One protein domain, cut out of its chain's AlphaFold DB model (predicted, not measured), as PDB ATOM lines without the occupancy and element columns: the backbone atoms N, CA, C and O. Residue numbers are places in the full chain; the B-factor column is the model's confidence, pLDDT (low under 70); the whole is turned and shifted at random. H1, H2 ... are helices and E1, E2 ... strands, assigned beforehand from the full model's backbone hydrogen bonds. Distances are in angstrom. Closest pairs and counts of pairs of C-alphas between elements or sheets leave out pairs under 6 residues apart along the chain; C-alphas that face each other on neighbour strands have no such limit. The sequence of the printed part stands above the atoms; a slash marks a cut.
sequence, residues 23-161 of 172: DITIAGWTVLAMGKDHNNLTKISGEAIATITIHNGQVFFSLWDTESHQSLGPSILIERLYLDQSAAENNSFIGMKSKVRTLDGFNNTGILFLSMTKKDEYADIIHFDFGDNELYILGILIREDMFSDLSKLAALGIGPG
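AT A GLANCE: This is residues 23 to 161 of the 172 residues of an uncharacterized protein of Porphyromonadaceae bacterium (UniProt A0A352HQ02). This is a closed barrel of eight antiparallel strands, with one helix, H1, packed on its outside across strand E1, and a short ninth strand, E2, paired onto the end of E1 outside the ring. Round the barrel run E1, E3, E4, E5, E6, E7, E8, E9 and back to E1. The printed part has 139 residues, with nine named strands, E1 to E9, followed by H1; the class is mostly strand. It is compact, with a radius of gyration of the C-alphas of 13.9 A, and rounded, spanning 42 by 38 by 30 A.

IN THESE COORDINATES: Find C-alpha 24 at (97.359, 173.922, 211.702); from there E1, residues 24 to 35, runs 27.3 A to C-alpha 35 at (78.581, 166.752, 230.139), and it bends by 85 degrees at residue 32. Next come E2, residues 41 to 43, E3, residues 48 to 55, 20.9 A long, and E4, residues 58 to 65, 22.6 A. Then look for E5, residues 76 to 78, and E6, residues 94 to 102, 24.5 A, which bends by 57 degrees at residue 99. E7, residues 109 to 116, is 22.7 A long, E8, residues 124 to 129, 16.3 A, and E9, residues 134 to 141, 21.3 A. H1, residues 145 to 156, covers 17.2 A and ends at C-alpha 156, (88.620, 165.360, 201.889).

HOW THE PARTS SIT: Begin with E1, whose pairing is staggered: residues 24 to 30 pair with E3, 29 to 35 with E9 and 33 to 35 with E2. Look at N 29 and O 50, 2.8 A apart, for E1 and E3, and at N 34 and O 42, 3.0 A, for the hairpin E1 and E2. From E3 to E9 the strands form a meander, each the antiparallel neighbour of the one before. Within hydrogen-bond range there are, for instance, N 53 and O 60 at 2.8 A between E3 and E4, N 77 and O 101 at 2.8 A between E5 and E6, and N 113 and O 127 at 2.8 A between E7 and E8. The ring closes between E9 and E1, where N 32 and O 138 are 2.8 A apart. H1 is on the barrel and outside it, at a height over the sheet of 7.6 A. It lies only just over E1, with 3 of its C-alphas falling on that strand, and runs across the strands, at 73 degrees to E1 on the local plane. Their closest C-alphas, of Ala 27 and Met 146, are 5.0 A apart. In H1 every O i to N i+4 pair is within hydrogen-bond range.

THE WHOLE: The two C-alphas farthest apart, of Ser 45 and Gly 161, are 42.4 A apart. The printed part has no cut. The link from E5 to E6, residues 79 to 93, is long; in it residues 82 to 83 pair antiparallel with residues 96 to 97 of E6. The mean pLDDT of the printed part is 87.9, and residues 105 to 106, 119 to 121 and 157 to 161 are under 70.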
ATOM      1  N   ASP A  23     101.715 172.705 213.065       82.38
ATOM      2  CA  ASP A  23     100.387 172.658 213.667       82.38
ATOM      3  C   ASP A  23      99.471 173.630 212.928       82.38
ATOM      4  O   ASP A  23      99.749 174.831 212.842       82.38
ATOM      5  N   ILE A  24      98.380 173.112 212.369       90.25
ATOM      6  CA  ILE A  24      97.359 173.922 211.702       90.25
ATOM      7  C   ILE A  24      96.059 173.775 212.473       90.25
ATOM      8  O   ILE A  24      95.526 172.677 212.596       90.25
ATOM      9  N   THR A  25      95.523 174.884 212.978       92.62
ATOM     10  CA  THR A  25      94.180 174.895 213.573       92.62
ATOM     11  C   THR A  25      93.139 174.964 212.466       92.62
ATOM     12  O   THR A  25      93.140 175.913 211.689       92.62
ATOM     13  N   ILE A  26      92.259 173.965 212.414       94.19
ATOM     14  CA  ILE A  26      91.175 173.853 211.431       94.19
ATOM     15  C   ILE A  26      89.893 174.468 211.967       94.19
ATOM     16  O   ILE A  26      89.219 175.219 211.272       94.19
ATOM     17  N   ALA A  27      89.566 174.158 213.217       95.06
ATOM     18  CA  ALA A  27      88.400 174.707 213.882       95.06
ATOM     19  C   ALA A  27      88.666 174.883 215.372       95.06
ATOM     20  O   ALA A  27      89.499 174.186 215.955       95.06
ATOM     21  N   GLY A  28      87.947 175.816 215.981       94.94
ATOM     22  CA  GLY A  28      87.969 176.024 217.413       94.94
ATOM     23  C   GLY A  28      86.646 176.584 217.906       94.94
ATOM     24  O   GLY A  28      86.018 177.382 217.212       94.94
ATOM     25  N   TRP A  29      86.248 176.174 219.104       94.88
ATOM     26  CA  TRP A  29      85.027 176.604 219.769       94.88
ATOM     27  C   TRP A  29      85.348 177.158 221.144       94.88
ATOM     28  O   TRP A  29      86.074 176.521 221.908       94.88
ATOM     29  N   THR A  30      84.743 178.290 221.486       94.25
ATOM     30  CA  THR A  30      84.580 178.679 222.886       94.25
ATOM     31  C   THR A  30      83.554 177.745 223.505       94.25
ATOM     32  O   THR A  30      82.433 177.636 223.004       94.25
ATOM     33  N   VAL A  31      83.926 177.056 224.579       94.88
ATOM     34  CA  VAL A  31      83.077 176.040 225.200       94.88
ATOM     35  C   VAL A  31      82.163 176.673 226.238       94.88
ATOM     36  O   VAL A  31      82.614 177.337 227.165       94.88
ATOM     37  N   LEU A  32      80.862 176.442 226.081       93.31
ATOM     38  CA  LEU A  32      79.826 176.956 226.974       93.31
ATOM     39  C   LEU A  32      79.483 175.960 228.082       93.31
ATOM     40  O   LEU A  32      79.266 176.341 229.235       93.31
ATOM     41  N   ALA A  33      79.388 174.680 227.725       93.31
ATOM     42  CA  ALA A  33      79.014 173.612 228.637       93.31
ATOM     43  C   ALA A  33      79.566 172.268 228.163       93.31
ATOM     44  O   ALA A  33      79.757 172.056 226.965       93.31
ATOM     45  N   MET A  34      79.775 171.353 229.105       94.12
ATOM     46  CA  MET A  34      80.158 169.973 228.822       94.12
ATOM     47  C   MET A  34      79.463 169.002 229.775       94.12
ATOM     48  O   MET A  34      79.075 169.373 230.884       94.12
ATOM     49  N   GLY A  35      79.294 167.754 229.355       92.50
ATOM     50  CA  GLY A  35      78.581 166.752 230.139       92.50
ATOM     51  C   GLY A  35      78.736 165.348 229.580       92.50
ATOM     52  O   GLY A  35      79.337 165.147 228.529       92.50
ATOM     53  N   LYS A  36      78.195 164.377 230.318       88.00
ATOM     54  CA  LYS A  36      78.192 162.964 229.911       88.00
ATOM     55  C   LYS A  36      77.021 162.601 229.007       88.00
ATOM     56  O   LYS A  36      77.068 161.561 228.384       88.00
ATOM     57  N   ASP A  37      75.994 163.436 228.949       85.56
ATOM     58  CA  ASP A  37      74.868 163.289 228.033       85.56
ATOM     59  C   ASP A  37      74.284 164.676 227.722       85.56
ATOM     60  O   ASP A  37      74.568 165.657 228.423       85.56
ATOM     61  N   HIS A  38      73.462 164.754 226.674       80.88
ATOM     62  CA  HIS A  38      72.855 166.003 226.201       80.88
ATOM     63  C   HIS A  38      71.976 166.705 227.258       80.88
ATOM     64  O   HIS A  38      71.851 167.928 227.247       80.88
ATOM     65  N   ASN A  39      71.367 165.956 228.182       83.06
ATOM     66  CA  ASN A  39      70.454 166.506 229.190       83.06
ATOM     67  C   ASN A  39      71.182 166.953 230.469       83.06
ATOM     68  O   ASN A  39      70.649 167.761 231.227       83.06
ATOM     69  N   ASN A  40      72.399 166.458 230.700       87.25
ATOM     70  CA  ASN A  40      73.217 166.709 231.885       87.25
ATOM     71  C   ASN A  40      74.478 167.519 231.549       87.25
ATOM     72  O   ASN A  40      75.603 167.166 231.917       87.25
ATOM     73  N   LEU A  41      74.283 168.636 230.852       90.56
ATOM     74  CA  LEU A  41      75.340 169.587 230.528       90.56
ATOM     75  C   LEU A  41      75.586 170.555 231.689       90.56
ATOM     76  O   LEU A  41      74.679 171.243 232.159       90.56
ATOM     77  N   THR A  42      76.840 170.652 232.125       91.50
ATOM     78  CA  THR A  42      77.278 171.609 233.144       91.50
ATOM     79  C   THR A  42      78.012 172.760 232.472       91.50
ATOM     80  O   THR A  42      78.928 172.541 231.679       91.50
ATOM     81  N   LYS A  43      77.615 174.000 232.782       90.69
ATOM     82  CA  LYS A  43      78.334 175.190 232.311       90.69
ATOM     83  C   LYS A  43      79.761 175.175 232.844       90.69
ATOM     84  O   LYS A  43      79.962 174.921 234.031       90.69
ATOM     85  N   ILE A  44      80.729 175.484 231.989       83.94
ATOM     86  CA  ILE A  44      82.122 175.572 232.426       83.94
ATOM     87  C   ILE A  44      82.315 176.875 233.205       83.94
ATOM     88  O   ILE A  44      81.939 177.954 232.748       83.94
ATOM     89  N   SER A  45      82.867 176.771 234.414       70.75
ATOM     90  CA  SER A  45      83.239 177.917 235.243       70.75
ATOM     91  C   SER A  45      84.638 178.399 234.848       70.75
ATOM     92  O   SER A  45      85.606 178.075 235.527       70.75
ATOM     93  N   GLY A  46      84.748 179.104 233.722       77.75
ATOM     94  CA  GLY A  46      86.016 179.605 233.183       77.75
ATOM     95  C   GLY A  46      85.993 179.730 231.660       77.75
ATOM     96  O   GLY A  46      84.991 179.412 231.018       77.75
ATOM     97  N   GLU A  47      87.099 180.189 231.078       86.31
ATOM     98  CA  GLU A  47      87.279 180.232 229.628       86.31
ATOM     99  C   GLU A  47      87.911 178.921 229.141       86.31
ATOM    100  O   GLU A  47      89.080 178.637 229.406       86.31
ATOM    101  N   ALA A  48      87.140 178.117 228.409       92.94
ATOM    102  CA  ALA A  48      87.597 176.861 227.824       92.94
ATOM    103  C   ALA A  48      87.462 176.877 226.300       92.94
ATOM    104  O   ALA A  48      86.513 177.440 225.748       92.94
ATOM    105  N   ILE A  49      88.408 176.229 225.619       94.62
ATOM    106  CA  ILE A  49      88.434 176.114 224.162       94.62
ATOM    107  C   ILE A  49      88.559 174.649 223.753       94.62
ATOM    108  O   ILE A  49      89.417 173.916 224.242       94.62
ATOM    109  N   ALA A  50      87.729 174.249 222.795       95.50
ATOM    110  CA  ALA A  50      87.880 173.012 222.045       95.50
ATOM    111  C   ALA A  50      88.511 173.319 220.686       95.50
ATOM    112  O   ALA A  50      88.114 174.290 220.045       95.50
ATOM    113  N   THR A  51      89.457 172.512 220.214       95.62
ATOM    114  CA  THR A  51      90.091 172.701 218.901       95.62
ATOM    115  C   THR A  51      90.136 171.415 218.098       95.62
ATOM    116  O   THR A  51      90.258 170.329 218.655       95.62
ATOM    117  N   ILE A  52      90.079 171.555 216.772       95.69
ATOM    118  CA  ILE A  52      90.514 170.547 215.809       95.69
ATOM    119  C   ILE A  52      91.775 171.074 215.134       95.69
ATOM    120  O   ILE A  52      91.763 172.146 214.523       95.69
ATOM    121  N   THR A  53      92.859 170.316 215.230       94.06
ATOM    122  CA  THR A  53      94.174 170.664 214.688       94.06
ATOM    123  C   THR A  53      94.708 169.549 213.801       94.06
ATOM    124  O   THR A  53      94.366 168.384 213.982       94.06
ATOM    125  N   ILE A  54      95.546 169.901 212.831       91.50
ATOM    126  CA  ILE A  54      96.376 168.949 212.099       91.50
ATOM    127  C   ILE A  54      97.782 169.028 212.672       91.50
ATOM    128  O   ILE A  54      98.358 170.113 212.709       91.50
ATOM    129  N   HIS A  55      98.327 167.880 213.057       88.06
ATOM    130  CA  HIS A  55      99.718 167.723 213.454       88.06
ATOM    131  C   HIS A  55     100.287 166.470 212.781       88.06
ATOM    132  O   HIS A  55      99.736 165.378 212.918       88.06
ATOM    133  N   ASN A  56     101.382 166.610 212.029       85.50
ATOM    134  CA  ASN A  56     102.046 165.496 211.333       85.50
ATOM    135  C   ASN A  56     101.091 164.632 210.475       85.50
ATOM    136  O   ASN A  56     101.134 163.400 210.505       85.50
ATOM    137  N   GLY A  57     100.205 165.278 209.718       85.19
ATOM    138  CA  GLY A  57      99.229 164.647 208.830       85.19
ATOM    139  C   GLY A  57      98.056 163.970 209.541       85.19
ATOM    140  O   GLY A  57      97.249 163.311 208.883       85.19
ATOM    141  N   GLN A  58      97.951 164.108 210.862       89.06
ATOM    142  CA  GLN A  58      96.889 163.534 211.682       89.06
ATOM    143  C   GLN A  58      95.997 164.634 212.248       89.06
ATOM    144  O   GLN A  58      96.473 165.716 212.578       89.06
ATOM    145  N   VAL A  59      94.701 164.351 212.350       93.31
ATOM    146  CA  VAL A  59      93.706 165.297 212.854       93.31
ATOM    147  C   VAL A  59      93.432 164.998 214.322       93.31
ATOM    148  O   VAL A  59      93.048 163.881 214.663       93.31
ATOM    149  N   PHE A  60      93.575 165.995 215.182       94.06
ATOM    150  CA  PHE A  60      93.378 165.870 216.618       94.06
ATOM    151  C   PHE A  60      92.314 166.830 217.107       94.06
ATOM    152  O   PHE A  60      92.335 168.009 216.772       94.06
ATOM    153  N   PHE A  61      91.433 166.325 217.957       95.69
ATOM    154  CA  PHE A  61      90.600 167.129 218.824       95.69
ATOM    155  C   PHE A  61      91.255 167.269 220.199       95.69
ATOM    156  O   PHE A  61      91.838 166.313 220.724       95.69
ATOM    157  N   SER A  62      91.180 168.453 220.797       94.31
ATOM    158  CA  SER A  62      91.649 168.691 222.164       94.31
ATOM    159  C   SER A  62      90.814 169.759 222.863       94.31
ATOM    160  O   SER A  62      90.248 170.635 222.214       94.31
ATOM    161  N   LEU A  63      90.745 169.673 224.191       93.38
ATOM    162  CA  LEU A  63      89.951 170.552 225.043       93.38
ATOM    163  C   LEU A  63      90.838 171.126 226.146       93.38
ATOM    164  O   LEU A  63      91.460 170.366 226.888       93.38
ATOM    165  N   TRP A  64      90.866 172.449 226.269       91.88
ATOM    166  CA  TRP A  64      91.794 173.157 227.144       91.88
ATOM    167  C   TRP A  64      91.090 174.230 227.953       91.88
ATOM    168  O   TRP A  64      90.215 174.932 227.448       91.88
ATOM    169  N   ASP A  65      91.534 174.389 229.189       88.94
ATOM    170  CA  ASP A  65      91.310 175.588 229.974       88.94
ATOM    171  C   ASP A  65      92.310 176.659 229.519       88.94
ATOM    172  O   ASP A  65      93.511 176.399 229.403       88.94
ATOM    173  N   THR A  66      91.819 177.847 229.191       85.38
ATOM    174  CA  THR A  66      92.650 178.895 228.586       85.38
ATOM    175  C   THR A  66      93.501 179.653 229.598       85.38
ATOM    176  O   THR A  66      94.563 180.142 229.220       85.38
ATOM    177  N   GLU A  67      93.085 179.719 230.866       83.19
ATOM    178  CA  GLU A  67      93.810 180.434 231.920       83.19
ATOM    179  C   GLU A  67      94.952 179.583 232.480       83.19
ATOM    180  O   GLU A  67      96.087 180.036 232.625       83.19
ATOM    181  N   SER A  68      94.651 178.326 232.801       85.00
ATOM    182  CA  SER A  68      95.593 177.379 233.397       85.00
ATOM    183  C   SER A  68      96.406 176.600 232.361       85.00
ATOM    184  O   SER A  68      97.382 175.938 232.726       85.00
ATOM    185  N   HIS A  69      96.006 176.657 231.086       82.94
ATOM    186  CA  HIS A  69      96.561 175.864 229.984       82.94
ATOM    187  C   HIS A  69      96.531 174.348 230.240       82.94
ATOM    188  O   HIS A  69      97.321 173.592 229.669       82.94
ATOM    189  N   GLN A  70      95.630 173.886 231.110       86.69
ATOM    190  CA  GLN A  70      95.468 172.471 231.417       86.69
ATOM    191  C   GLN A  70      94.477 171.814 230.460       86.69
ATOM    192  O   GLN A  70      93.493 172.419 230.036       86.69
ATOM    193  N   SER A  71      94.735 170.547 230.132       87.75
ATOM    194  CA  SER A  71      93.777 169.743 229.375       87.75
ATOM    195  C   SER A  71      92.556 169.442 230.241       87.75
ATOM    196  O   SER A  71      92.698 168.964 231.366       87.75
ATOM    197  N   LEU A  72      91.361 169.674 229.701       87.12
ATOM    198  CA  LEU A  72      90.080 169.376 230.360       87.12
ATOM    199  C   LEU A  72      89.495 168.020 229.933       87.12
ATOM    200  O   LEU A  72      88.421 167.626 230.384       87.12
ATOM    201  N   GLY A  73      90.187 167.295 229.056       84.75
ATOM    202  CA  GLY A  73      89.766 165.987 228.566       84.75
ATOM    203  C   GLY A  73      90.899 165.216 227.886       84.75
ATOM    204  O   GLY A  73      92.044 165.678 227.870       84.75
ATOM    205  N   PRO A  74      90.614 164.025 227.334       84.44
ATOM    206  CA  PRO A  74      91.590 163.293 226.538       84.44
ATOM    207  C   PRO A  74      91.846 164.002 225.201       84.44
ATOM    208  O   PRO A  74      90.940 164.588 224.608       84.44
ATOM    209  N   SER A  75      93.068 163.891 224.679       90.25
ATOM    210  CA  SER A  75      93.330 164.179 223.266       90.25
ATOM    211  C   SER A  75      92.744 163.058 222.411       90.25
ATOM    212  O   SER A  75      92.951 161.875 222.695       90.25
ATOM    213  N   ILE A  76      92.014 163.424 221.362       94.62
ATOM    214  CA  ILE A  76      91.252 162.481 220.540       94.62
ATOM    215  C   ILE A  76      91.750 162.564 219.099       94.62
ATOM    216  O   ILE A  76      91.709 163.620 218.477       94.62
ATOM    217  N   LEU A  77      92.200 161.445 218.542       94.38
ATOM    218  CA  LEU A  77      92.501 161.316 217.121       94.38
ATOM    219  C   LEU A  77      91.199 161.175 216.324       94.38
ATOM    220  O   LEU A  77      90.381 160.304 216.618       94.38
ATOM    221  N   ILE A  78      91.047 161.989 215.281       94.12
ATOM    222  CA  ILE A  78      89.953 161.942 214.308       94.12
ATOM    223  C   ILE A  78      90.471 161.223 213.061       94.12
ATOM    224  O   ILE A  78      91.323 161.734 212.339       94.12
ATOM    225  N   GLU A  79      89.976 160.012 212.808       90.38
ATOM    226  CA  GLU A  79      90.526 159.162 211.745       90.38
ATOM    227  C   GLU A  79      89.949 159.485 210.364       90.38
ATOM    228  O   GLU A  79      90.649 159.343 209.364       90.38
ATOM    229  N   ARG A  80      88.677 159.898 210.294       86.12
ATOM    230  CA  ARG A  80      87.987 160.174 209.030       86.12
ATOM    231  C   ARG A  80      86.750 161.024 209.263       86.12
ATOM    232  O   ARG A  80      85.660 160.479 209.408       86.12
ATOM    233  N   LEU A  81      86.906 162.342 209.259       92.38
ATOM    234  CA  LEU A  81      85.756 163.241 209.273       92.38
ATOM    235  C   LEU A  81      85.071 163.229 207.901       92.38
ATOM    236  O   LEU A  81      85.744 163.335 206.876       92.38
ATOM    237  N   TYR A  82      83.751 163.089 207.874       92.25
ATOM    238  CA  TYR A  82      82.943 163.168 206.658       92.25
ATOM    239  C   TYR A  82      81.564 163.760 206.951       92.25
ATOM    240  O   TYR A  82      81.084 163.725 208.083       92.25
ATOM    241  N   LEU A  83      80.927 164.301 205.912       91.75
ATOM    242  CA  LEU A  83      79.570 164.836 205.995       91.75
ATOM    243  C   LEU A  83      78.552 163.699 206.146       91.75
ATOM    244  O   LEU A  83      78.517 162.784 205.323       91.75
ATOM    245  N   ASP A  84      77.707 163.779 207.170       92.38
ATOM    246  CA  ASP A  84      76.610 162.845 207.417       92.38
ATOM    247  C   ASP A  84      75.494 163.564 208.177       92.38
ATOM    248  O   ASP A  84      75.614 163.862 209.366       92.38
ATOM    249  N   GLN A  85      74.378 163.817 207.491       88.81
ATOM    250  CA  GLN A  85      73.266 164.576 208.057       88.81
ATOM    251  C   GLN A  85      72.565 163.854 209.214       88.81
ATOM    252  O   GLN A  85      71.899 164.503 210.010       88.81
ATOM    253  N   SER A  86      72.744 162.539 209.371       90.56
ATOM    254  CA  SER A  86      72.227 161.834 210.551       90.56
ATOM    255  C   SER A  86      73.005 162.149 211.838       90.56
ATOM    256  O   SER A  86      72.609 161.697 212.904       90.56
ATOM    257  N   ALA A  87      74.105 162.906 211.749       89.19
ATOM    258  CA  ALA A  87      74.818 163.480 212.893       89.19
ATOM    259  C   ALA A  87      74.318 164.877 213.282       89.19
ATOM    260  O   ALA A  87      74.849 165.475 214.211       89.19
ATOM    261  N   ALA A  88      73.388 165.454 212.518       89.19
ATOM    262  CA  ALA A  88      72.835 166.758 212.834       89.19
ATOM    263  C   ALA A  88      71.827 166.610 213.978       89.19
ATOM    264  O   ALA A  88      70.797 165.951 213.824       89.19
ATOM    265  N   GLU A  89      72.130 167.225 215.112       84.50
ATOM    266  CA  GLU A  89      71.219 167.359 216.244       84.50
ATOM    267  C   GLU A  89      70.510 168.721 216.197       84.50
ATOM    268  O   GLU A  89      70.998 169.681 215.599       84.50
ATOM    269  N   ASN A  90      69.341 168.824 216.833       81.00
ATOM    270  CA  ASN A  90      68.548 170.058 216.883       81.00
ATOM    271  C   ASN A  90      68.314 170.671 215.483       81.00
ATOM    272  O   ASN A  90      67.970 169.960 214.540       81.00
ATOM    273  N   ASN A  91      68.457 171.991 215.338       73.38
ATOM    274  CA  ASN A  91      68.269 172.704 214.072       73.38
ATOM    275  C   ASN A  91      69.589 172.883 213.291       73.38
ATOM    276  O   ASN A  91      69.758 173.837 212.519       73.38
ATOM    277  N   SER A  92      70.545 171.970 213.484       81.69
ATOM    278  CA  SER A  92      71.820 172.004 212.776       81.69
ATOM    279  C   SER A  92      71.639 171.934 211.264       81.69
ATOM    280  O   SER A  92      70.895 171.115 210.722       81.69
ATOM    281  N   PHE A  93      72.359 172.803 210.555       83.19
ATOM    282  CA  PHE A  93      72.304 172.845 209.097       83.19
ATOM    283  C   PHE A  93      73.195 171.780 208.455       83.19
ATOM    284  O   PHE A  93      72.976 171.429 207.298       83.19
ATOM    285  N   ILE A  94      74.182 171.264 209.194       87.88
ATOM    286  CA  ILE A  94      75.093 170.222 208.724       87.88
ATOM    287  C   ILE A  94      75.549 169.335 209.882       87.88
ATOM    288  O   ILE A  94      75.877 169.817 210.969       87.88
ATOM    289  N   GLY A  95      75.551 168.030 209.625       92.31
ATOM    290  CA  GLY A  95      76.129 167.015 210.497       92.31
ATOM    291  C   GLY A  95      77.411 166.440 209.901       92.31
ATOM    292  O   GLY A  95      77.529 166.273 208.681       92.31
ATOM    293  N   MET A  96      78.377 166.115 210.754       95.06
ATOM    294  CA  MET A  96      79.587 165.388 210.383       95.06
ATOM    295  C   MET A  96      79.822 164.227 211.342       95.06
ATOM    296  O   MET A  96      79.502 164.318 212.527       95.06
ATOM    297  N   LYS A  97      80.415 163.145 210.835       95.56
ATOM    298  CA  LYS A  97      80.844 162.011 211.656       95.56
ATOM    299  C   LYS A  97      82.293 161.665 211.428       95.56
ATOM    300  O   LYS A  97      82.836 161.886 210.349       95.56
ATOM    301  N   SER A  98      82.899 161.068 212.444       95.19
ATOM    302  CA  SER A  98      84.196 160.420 212.311       95.19
ATOM    303  C   SER A  98      84.308 159.237 213.246       95.19
ATOM    304  O   SER A  98      83.825 159.285 214.370       95.19
ATOM    305  N   LYS A  99      85.063 158.217 212.833       94.94
ATOM    306  CA  LYS A  99      85.669 157.312 213.809       94.94
ATOM    307  C   LYS A  99      86.740 158.074 214.585       94.94
ATOM    308  O   LYS A  99      87.498 158.851 213.993       94.94
ATOM    309  N   VAL A 100      86.784 157.863 215.890       95.19
ATOM    310  CA  VAL A 100      87.745 158.510 216.776       95.19
ATOM    311  C   VAL A 100      88.449 157.513 217.674       95.19
ATOM    312  O   VAL A 100      87.988 156.385 217.868       95.19
ATOM    313  N   ARG A 101      89.583 157.941 218.220       94.06
ATOM    314  CA  ARG A 101      90.383 157.161 219.157       94.06
ATOM    315  C   ARG A 101      90.995 158.072 220.211       94.06
ATOM    316  O   ARG A 101      91.632 159.060 219.850       94.06
ATOM    317  N   THR A 102      90.821 157.761 221.489       92.19
ATOM    318  CA  THR A 102      91.530 158.476 222.553       92.19
ATOM    319  C   THR A 102      93.020 158.150 222.484       92.19
ATOM    320  O   THR A 102      93.420 157.051 222.105       92.19
ATOM    321  N   LEU A 103      93.863 159.124 222.815       86.88
ATOM    322  CA  LEU A 103      95.317 158.944 222.890       86.88
ATOM    323  C   LEU A 103      95.806 158.729 224.323       86.88
ATOM    324  O   LEU A 103      97.009 158.712 224.578       86.88
ATOM    325  N   ASP A 104      94.874 158.568 225.258       75.50
ATOM    326  CA  ASP A 104      95.192 158.092 226.592       75.50
ATOM    327  C   ASP A 104      95.653 156.624 226.545       75.50
ATOM    328  O   ASP A 104      95.484 155.912 225.552       75.50
ATOM    329  N   GLY A 105      96.261 156.147 227.633       63.22
ATOM    330  CA  GLY A 105      96.785 154.779 227.719       63.22
ATOM    331  C   GLY A 105      95.741 153.666 227.524       63.22
ATOM    332  O   GLY A 105      96.125 152.503 227.436       63.22
ATOM    333  N   PHE A 106      94.450 154.008 227.448       68.50
ATOM    334  CA  PHE A 106      93.336 153.081 227.243       68.50
ATOM    335  C   PHE A 106      92.958 152.916 225.766       68.50
ATOM    336  O   PHE A 106      92.433 151.869 225.398       68.50
ATOM    337  N   ASN A 107      93.301 153.887 224.909       79.25
ATOM    338  CA  ASN A 107      93.148 153.809 223.454       79.25
ATOM    339  C   ASN A 107      91.722 153.423 223.005       79.25
ATOM    340  O   ASN A 107      91.534 152.609 222.094       79.25
ATOM    341  N   ASN A 108      90.720 153.997 223.670       88.56
ATOM    342  CA  ASN A 108      89.310 153.731 223.427       88.56
ATOM    343  C   ASN A 108      88.905 154.251 222.049       88.56
ATOM    344  O   ASN A 108      89.260 155.363 221.656       88.56
ATOM    345  N   THR A 109      88.138 153.456 221.308       94.06
ATOM    346  CA  THR A 109      87.592 153.855 220.008       94.06
ATOM    347  C   THR A 109      86.137 154.254 220.140       94.06
ATOM    348  O   THR A 109      85.396 153.601 220.867       94.06
ATOM    349  N   GLY A 110      85.722 155.270 219.394       95.06
ATOM    350  CA  GLY A 110      84.355 155.774 219.428       95.06
ATOM    351  C   GLY A 110      83.951 156.452 218.129       95.06
ATOM    352  O   GLY A 110      84.654 156.358 217.113       95.06
ATOM    353  N   ILE A 111      82.832 157.164 218.181       96.50
ATOM    354  CA  ILE A 111      82.299 157.966 217.086       96.50
ATOM    355  C   ILE A 111      82.183 159.421 217.540       96.50
ATOM    356  O   ILE A 111      81.613 159.715 218.582       96.50
ATOM    357  N   LEU A 112      82.728 160.331 216.740       96.56
ATOM    358  CA  LEU A 112      82.422 161.754 216.814       96.56
ATOM    359  C   LEU A 112      81.163 162.023 215.993       96.56
ATOM    360  O   LEU A 112      81.109 161.640 214.821       96.56
ATOM    361  N   PHE A 113      80.229 162.750 216.584       96.25
ATOM    362  CA  PHE A 113      79.117 163.434 215.947       96.25
ATOM    363  C   PHE A 113      79.326 164.935 216.141       96.25
ATOM    364  O   PHE A 113      79.476 165.418 217.261       96.25
ATOM    365  N   LEU A 114      79.390 165.671 215.040       95.69
ATOM    366  CA  LEU A 114      79.572 167.114 215.047       95.69
ATOM    367  C   LEU A 114      78.384 167.757 214.346       95.69
ATOM    368  O   LEU A 114      78.196 167.570 213.142       95.69
ATOM    369  N   SER A 115      77.585 168.500 215.099       94.19
ATOM    370  CA  SER A 115      76.401 169.190 214.600       94.19
ATOM    371  C   SER A 115      76.667 170.692 214.589       94.19
ATOM    372  O   SER A 115      76.757 171.324 215.641       94.19
ATOM    373  N   MET A 116      76.784 171.274 213.395       91.56
ATOM    374  CA  MET A 116      77.000 172.714 213.252       91.56
ATOM    375  C   MET A 116      75.651 173.418 213.118       91.56
ATOM    376  O   MET A 116      74.824 173.084 212.259       91.56
ATOM    377  N   THR A 117      75.409 174.379 213.995       86.62
ATOM    378  CA  THR A 117      74.166 175.147 214.080       86.62
ATOM    379  C   THR A 117      74.213 176.401 213.222       86.62
ATOM    380  O   THR A 117      75.270 176.892 212.833       86.62
ATOM    381  N   LYS A 118      73.036 176.894 212.826       74.50
ATOM    382  CA  LYS A 118      72.957 178.143 212.059       74.50
ATOM    383  C   LYS A 118      73.416 179.306 212.939       74.50
ATOM    384  O   LYS A 118      73.222 179.277 214.146       74.50
ATOM    385  N   LYS A 119      73.938 180.359 212.304       64.19
ATOM    386  CA  LYS A 119      74.494 181.568 212.943       64.19
ATOM    387  C   LYS A 119      73.568 182.252 213.968       64.19
ATOM    388  O   LYS A 119      74.060 182.962 214.836       64.19
ATOM    389  N   ASP A 120      72.260 182.013 213.882       61.47
ATOM    390  CA  ASP A 120      71.249 182.609 214.761       61.47
ATOM    391  C   ASP A 120      70.804 181.676 215.911       61.47
ATOM    392  O   ASP A 120      69.858 181.996 216.632       61.47
ATOM    393  N   GLU A 121      71.448 180.516 216.083       63.88
ATOM    394  CA  GLU A 121      71.126 179.536 217.127       63.88
ATOM    395  C   GLU A 121      72.230 179.358 218.182       63.88
ATOM    396  O   GLU A 121      73.344 179.860 218.057       63.88
ATOM    397  N   TYR A 122      71.862 178.683 219.277       71.50
ATOM    398  CA  TYR A 122      72.516 178.762 220.584       71.50
ATOM    399  C   TYR A 122      73.962 178.233 220.645       71.50
ATOM    400  O   TYR A 122      74.776 178.863 221.319       71.50
ATOM    401  N   ALA A 123      74.276 177.087 220.029       88.75
ATOM    402  CA  ALA A 123      75.608 176.470 220.092       88.75
ATOM    403  C   ALA A 123      75.737 175.269 219.144       88.75
ATOM    404  O   ALA A 123      74.799 174.482 219.013       88.75
ATOM    405  N   ASP A 124      76.932 175.070 218.591       93.12
ATOM    406  CA  ASP A 124      77.326 173.812 217.960       93.12
ATOM    407  C   ASP A 124      77.438 172.701 219.006       93.12
ATOM    408  O   ASP A 124      77.774 172.947 220.171       93.12
ATOM    409  N   ILE A 125      77.191 171.468 218.566       94.19
ATOM    410  CA  ILE A 125      77.256 170.273 219.408       94.19
ATOM    411  C   ILE A 125      78.412 169.402 218.934       94.19
ATOM    412  O   ILE A 125      78.477 169.007 217.770       94.19
ATOM    413  N   ILE A 126      79.314 169.085 219.858       95.88
ATOM    414  CA  ILE A 126      80.413 168.145 219.657       95.88
ATOM    415  C   ILE A 126      80.169 166.981 220.610       95.88
ATOM    416  O   ILE A 126      80.263 167.138 221.827       95.88
ATOM    417  N   HIS A 127      79.828 165.826 220.055       95.44
ATOM    418  CA  HIS A 127      79.476 164.633 220.808       95.44
ATOM    419  C   HIS A 127      80.434 163.493 220.458       95.44
ATOM    420  O   HIS A 127      80.592 163.129 219.296       95.44
ATOM    421  N   PHE A 128      81.079 162.923 221.471       95.50
ATOM    422  CA  PHE A 128      81.858 161.699 221.354       95.50
ATOM    423  C   PHE A 128      81.154 160.550 222.070       95.50
ATOM    424  O   PHE A 128      80.948 160.623 223.278       95.50
ATOM    425  N   ASP A 129      80.871 159.484 221.330       95.06
ATOM    426  CA  ASP A 129      80.295 158.235 221.824       95.06
ATOM    427  C   ASP A 129      81.376 157.145 221.833       95.06
ATOM    428  O   ASP A 129      81.836 156.699 220.778       95.06
ATOM    429  N   PHE A 130      81.806 156.727 223.026       92.94
ATOM    430  CA  PHE A 130      82.725 155.603 223.234       92.94
ATOM    431  C   PHE A 130      82.009 154.361 223.801       92.94
ATOM    432  O   PHE A 130      82.644 153.522 224.446       92.94
ATOM    433  N   GLY A 131      80.696 154.231 223.592       90.31
ATOM    434  CA  GLY A 131      79.855 153.161 224.124       90.31
ATOM    435  C   GLY A 131      79.397 153.456 225.551       90.31
ATOM    436  O   GLY A 131      78.368 154.081 225.760       90.31
ATOM    437  N   ASP A 132      80.168 153.020 226.550       87.44
ATOM    438  CA  ASP A 132      79.807 153.223 227.967       87.44
ATOM    439  C   ASP A 132      80.180 154.620 228.493       87.44
ATOM    440  O   ASP A 132      79.850 154.981 229.624       87.44
ATOM    441  N   ASN A 133      80.918 155.399 227.698       88.50
ATOM    442  CA  ASN A 133      81.345 156.747 228.045       88.50
ATOM    443  C   ASN A 133      81.025 157.693 226.896       88.50
ATOM    444  O   ASN A 133      81.554 157.548 225.795       88.50
ATOM    445  N   GLU A 134      80.219 158.699 227.190       92.44
ATOM    446  CA  GLU A 134      79.876 159.763 226.259       92.44
ATOM    447  C   GLU A 134      80.450 161.095 226.756       92.44
ATOM    448  O   GLU A 134      80.633 161.323 227.960       92.44
ATOM    449  N   LEU A 135      80.771 161.976 225.812       92.81
ATOM    450  CA  LEU A 135      81.189 163.348 226.071       92.81
ATOM    451  C   LEU A 135      80.440 164.276 225.125       92.81
ATOM    452  O   LEU A 135      80.677 164.262 223.920       92.81
ATOM    453  N   TYR A 136      79.594 165.121 225.696       94.44
ATOM    454  CA  TYR A 136      78.910 166.198 224.999       94.44
ATOM    455  C   TYR A 136      79.550 167.537 225.333       94.44
ATOM    456  O   TYR A 136      79.847 167.826 226.494       94.44
ATOM    457  N   ILE A 137      79.728 168.370 224.313       94.88
ATOM    458  CA  ILE A 137      80.256 169.727 224.420       94.88
ATOM    459  C   ILE A 137      79.349 170.647 223.608       94.88
ATOM    460  O   ILE A 137      79.099 170.400 222.428       94.88
ATOM    461  N   LEU A 138      78.891 171.724 224.242       94.38
ATOM    462  CA  LEU A 138      78.267 172.855 223.565       94.38
ATOM    463  C   LEU A 138      79.292 173.964 223.396       94.38
ATOM    464  O   LEU A 138      79.911 174.389 224.377       94.38
ATOM    465  N   GLY A 139      79.440 174.467 222.176       93.69
ATOM    466  CA  GLY A 139      80.394 175.530 221.894       93.69
ATOM    467  C   GLY A 139      79.947 176.485 220.801       93.69
ATOM    468  O   GLY A 139      79.080 176.180 219.990       93.69
ATOM    469  N   ILE A 140      80.567 177.658 220.776       92.38
ATOM    470  CA  ILE A 140      80.398 178.645 219.709       92.38
ATOM    471  C   ILE A 140      81.697 178.689 218.924       92.38
ATOM    472  O   ILE A 140      82.764 178.894 219.505       92.38
ATOM    473  N   LEU A 141      81.609 178.496 217.610       91.94
ATOM    474  CA  LEU A 141      82.765 178.560 216.729       91.94
ATOM    475  C   LEU A 141      83.455 179.933 216.854       91.94
ATOM    476  O   LEU A 141      82.810 180.974 216.759       91.94
ATOM    477  N   ILE A 142      84.773 179.936 217.061       92.12
ATOM    478  CA  ILE A 142      85.548 181.154 217.359       92.12
ATOM    479  C   ILE A 142      85.565 182.111 216.161       92.12
ATOM    480  O   ILE A 142      85.562 183.331 216.333       92.12
ATOM    481  N   ARG A 143      85.595 181.570 214.938       89.38
ATOM    482  CA  ARG A 143      85.501 182.349 213.700       89.38
ATOM    483  C   ARG A 143      84.640 181.631 212.673       89.38
ATOM    484  O   ARG A 143      84.744 180.421 212.509       89.38
ATOM    485  N   GLU A 144      83.852 182.392 211.923       83.75
ATOM    486  CA  GLU A 144      82.970 181.851 210.881       83.75
ATOM    487  C   GLU A 144      83.735 181.170 209.736       83.75
ATOM    488  O   GLU A 144      83.238 180.214 209.143       83.75
ATOM    489  N   ASP A 145      84.957 181.619 209.430       87.56
ATOM    490  CA  ASP A 145      85.785 181.043 208.365       87.56
ATOM    491  C   ASP A 145      86.232 179.604 208.665       87.56
ATOM    492  O   ASP A 145      86.333 178.791 207.743       87.56
ATOM    493  N   MET A 146      86.382 179.248 209.944       92.31
ATOM    494  CA  MET A 146      86.719 177.892 210.389       92.31
ATOM    495  C   MET A 146      85.670 176.854 209.977       92.31
ATOM    496  O   MET A 146      85.994 175.677 209.813       92.31
ATOM    497  N   PHE A 147      84.418 177.263 209.751       90.06
ATOM    498  CA  PHE A 147      83.396 176.360 209.226       90.06
ATOM    499  C   PHE A 147      83.750 175.872 207.813       90.06
ATOM    500  O   PHE A 147      83.541 174.703 207.470       90.06
ATOM    501  N   SER A 148      84.309 176.764 206.990       91.12
ATOM    502  CA  SER A 148      84.769 176.432 205.641       91.12
ATOM    503  C   SER A 148      85.895 175.406 205.694       91.12
ATOM    504  O   SER A 148      85.857 174.414 204.969       91.12
ATOM    505  N   ASP A 149      86.859 175.586 206.597       93.06
ATOM    506  CA  ASP A 149      87.986 174.665 206.744       93.06
ATOM    507  C   ASP A 149      87.554 173.308 207.307       93.06
ATOM    508  O   ASP A 149      87.941 172.266 206.779       93.06
ATOM    509  N   LEU A 150      86.648 173.289 208.282       92.75
ATOM    510  CA  LEU A 150      86.036 172.057 208.765       92.75
ATOM    511  C   LEU A 150      85.275 171.312 207.649       92.75
ATOM    512  O   LEU A 150      85.405 170.096 207.497       92.75
ATOM    513  N   SER A 151      84.531 172.041 206.814       91.06
ATOM    514  CA  SER A 151      83.813 171.471 205.667       91.06
ATOM    515  C   SER A 151      84.764 170.926 204.601       91.06
ATOM    516  O   SER A 151      84.523 169.848 204.058       91.06
ATOM    517  N   LYS A 152      85.873 171.626 204.321       92.19
ATOM    518  CA  LYS A 152      86.941 171.124 203.444       92.19
ATOM    519  C   LYS A 152      87.548 169.847 204.015       92.19
ATOM    520  O   LYS A 152      87.700 168.878 203.277       92.19
ATOM    521  N   LEU A 153      87.844 169.815 205.317       91.56
ATOM    522  CA  LEU A 153      88.377 168.632 205.992       91.56
ATOM    523  C   LEU A 153      87.433 167.430 205.838       91.56
ATOM    524  O   LEU A 153      87.874 166.348 205.453       91.56
ATOM    525  N   ALA A 154      86.132 167.636 206.060       90.88
ATOM    526  CA  ALA A 154      85.116 166.605 205.877       90.88
ATOM    527  C   ALA A 154      84.974 166.158 204.408       90.88
ATOM    528  O   ALA A 154      84.778 164.975 204.133       90.88
ATOM    529  N   ALA A 155      85.106 167.082 203.449       87.00
ATOM    530  CA  ALA A 155      85.047 166.780 202.017       87.00
ATOM    531  C   ALA A 155      86.268 165.989 201.520       87.00
ATOM    532  O   ALA A 155      86.142 165.163 200.615       87.00
ATOM    533  N   LEU A 156      87.441 166.199 202.128       86.38
ATOM    534  CA  LEU A 156      88.620 165.360 201.889       86.38
ATOM    535  C   LEU A 156      88.400 163.926 202.385       86.38
ATOM    536  O   LEU A 156      89.055 163.006 201.888       86.38
ATOM    537  N   GLY A 157      87.461 163.733 203.322       67.00
ATOM    538  CA  GLY A 157      86.901 162.439 203.689       67.00
ATOM    539  C   GLY A 157      87.965 161.412 204.039       67.00
ATOM    540  O   GLY A 157      87.805 160.259 203.622       67.00
ATOM    541  N   ILE A 158      89.035 161.861 204.720       62.78
ATOM    542  CA  ILE A 158      90.354 161.216 204.843       62.78
ATOM    543  C   ILE A 158      90.180 159.718 205.096       62.78
ATOM    544  O   ILE A 158      89.979 159.255 206.210       62.78
ATOM    545  N   GLY A 159      90.146 158.959 204.006       52.78
ATOM    546  CA  GLY A 159      89.968 157.519 204.016       52.78
ATOM    547  C   GLY A 159      91.322 156.824 203.946       52.78
ATOM    548  O   GLY A 159      92.354 157.481 203.856       52.78
ATOM    549  N   PRO A 160      91.349 155.487 203.871       47.88
ATOM    550  CA  PRO A 160      92.590 154.722 203.710       47.88
ATOM    551  C   PRO A 160      93.325 154.977 202.371       47.88
ATOM    552  O   PRO A 160      94.351 154.356 202.099       47.88
ATOM    553  N   GLY A 161      92.813 155.865 201.512       55.03
ATOM    554  CA  GLY A 161      93.492 156.304 200.296       55.03
ATOM    555  C   GLY A 161      94.566 157.347 200.607       55.03
ATOM    556  O   GLY A 161      94.331 158.287 201.359       55.03
TER     557      GLY A 161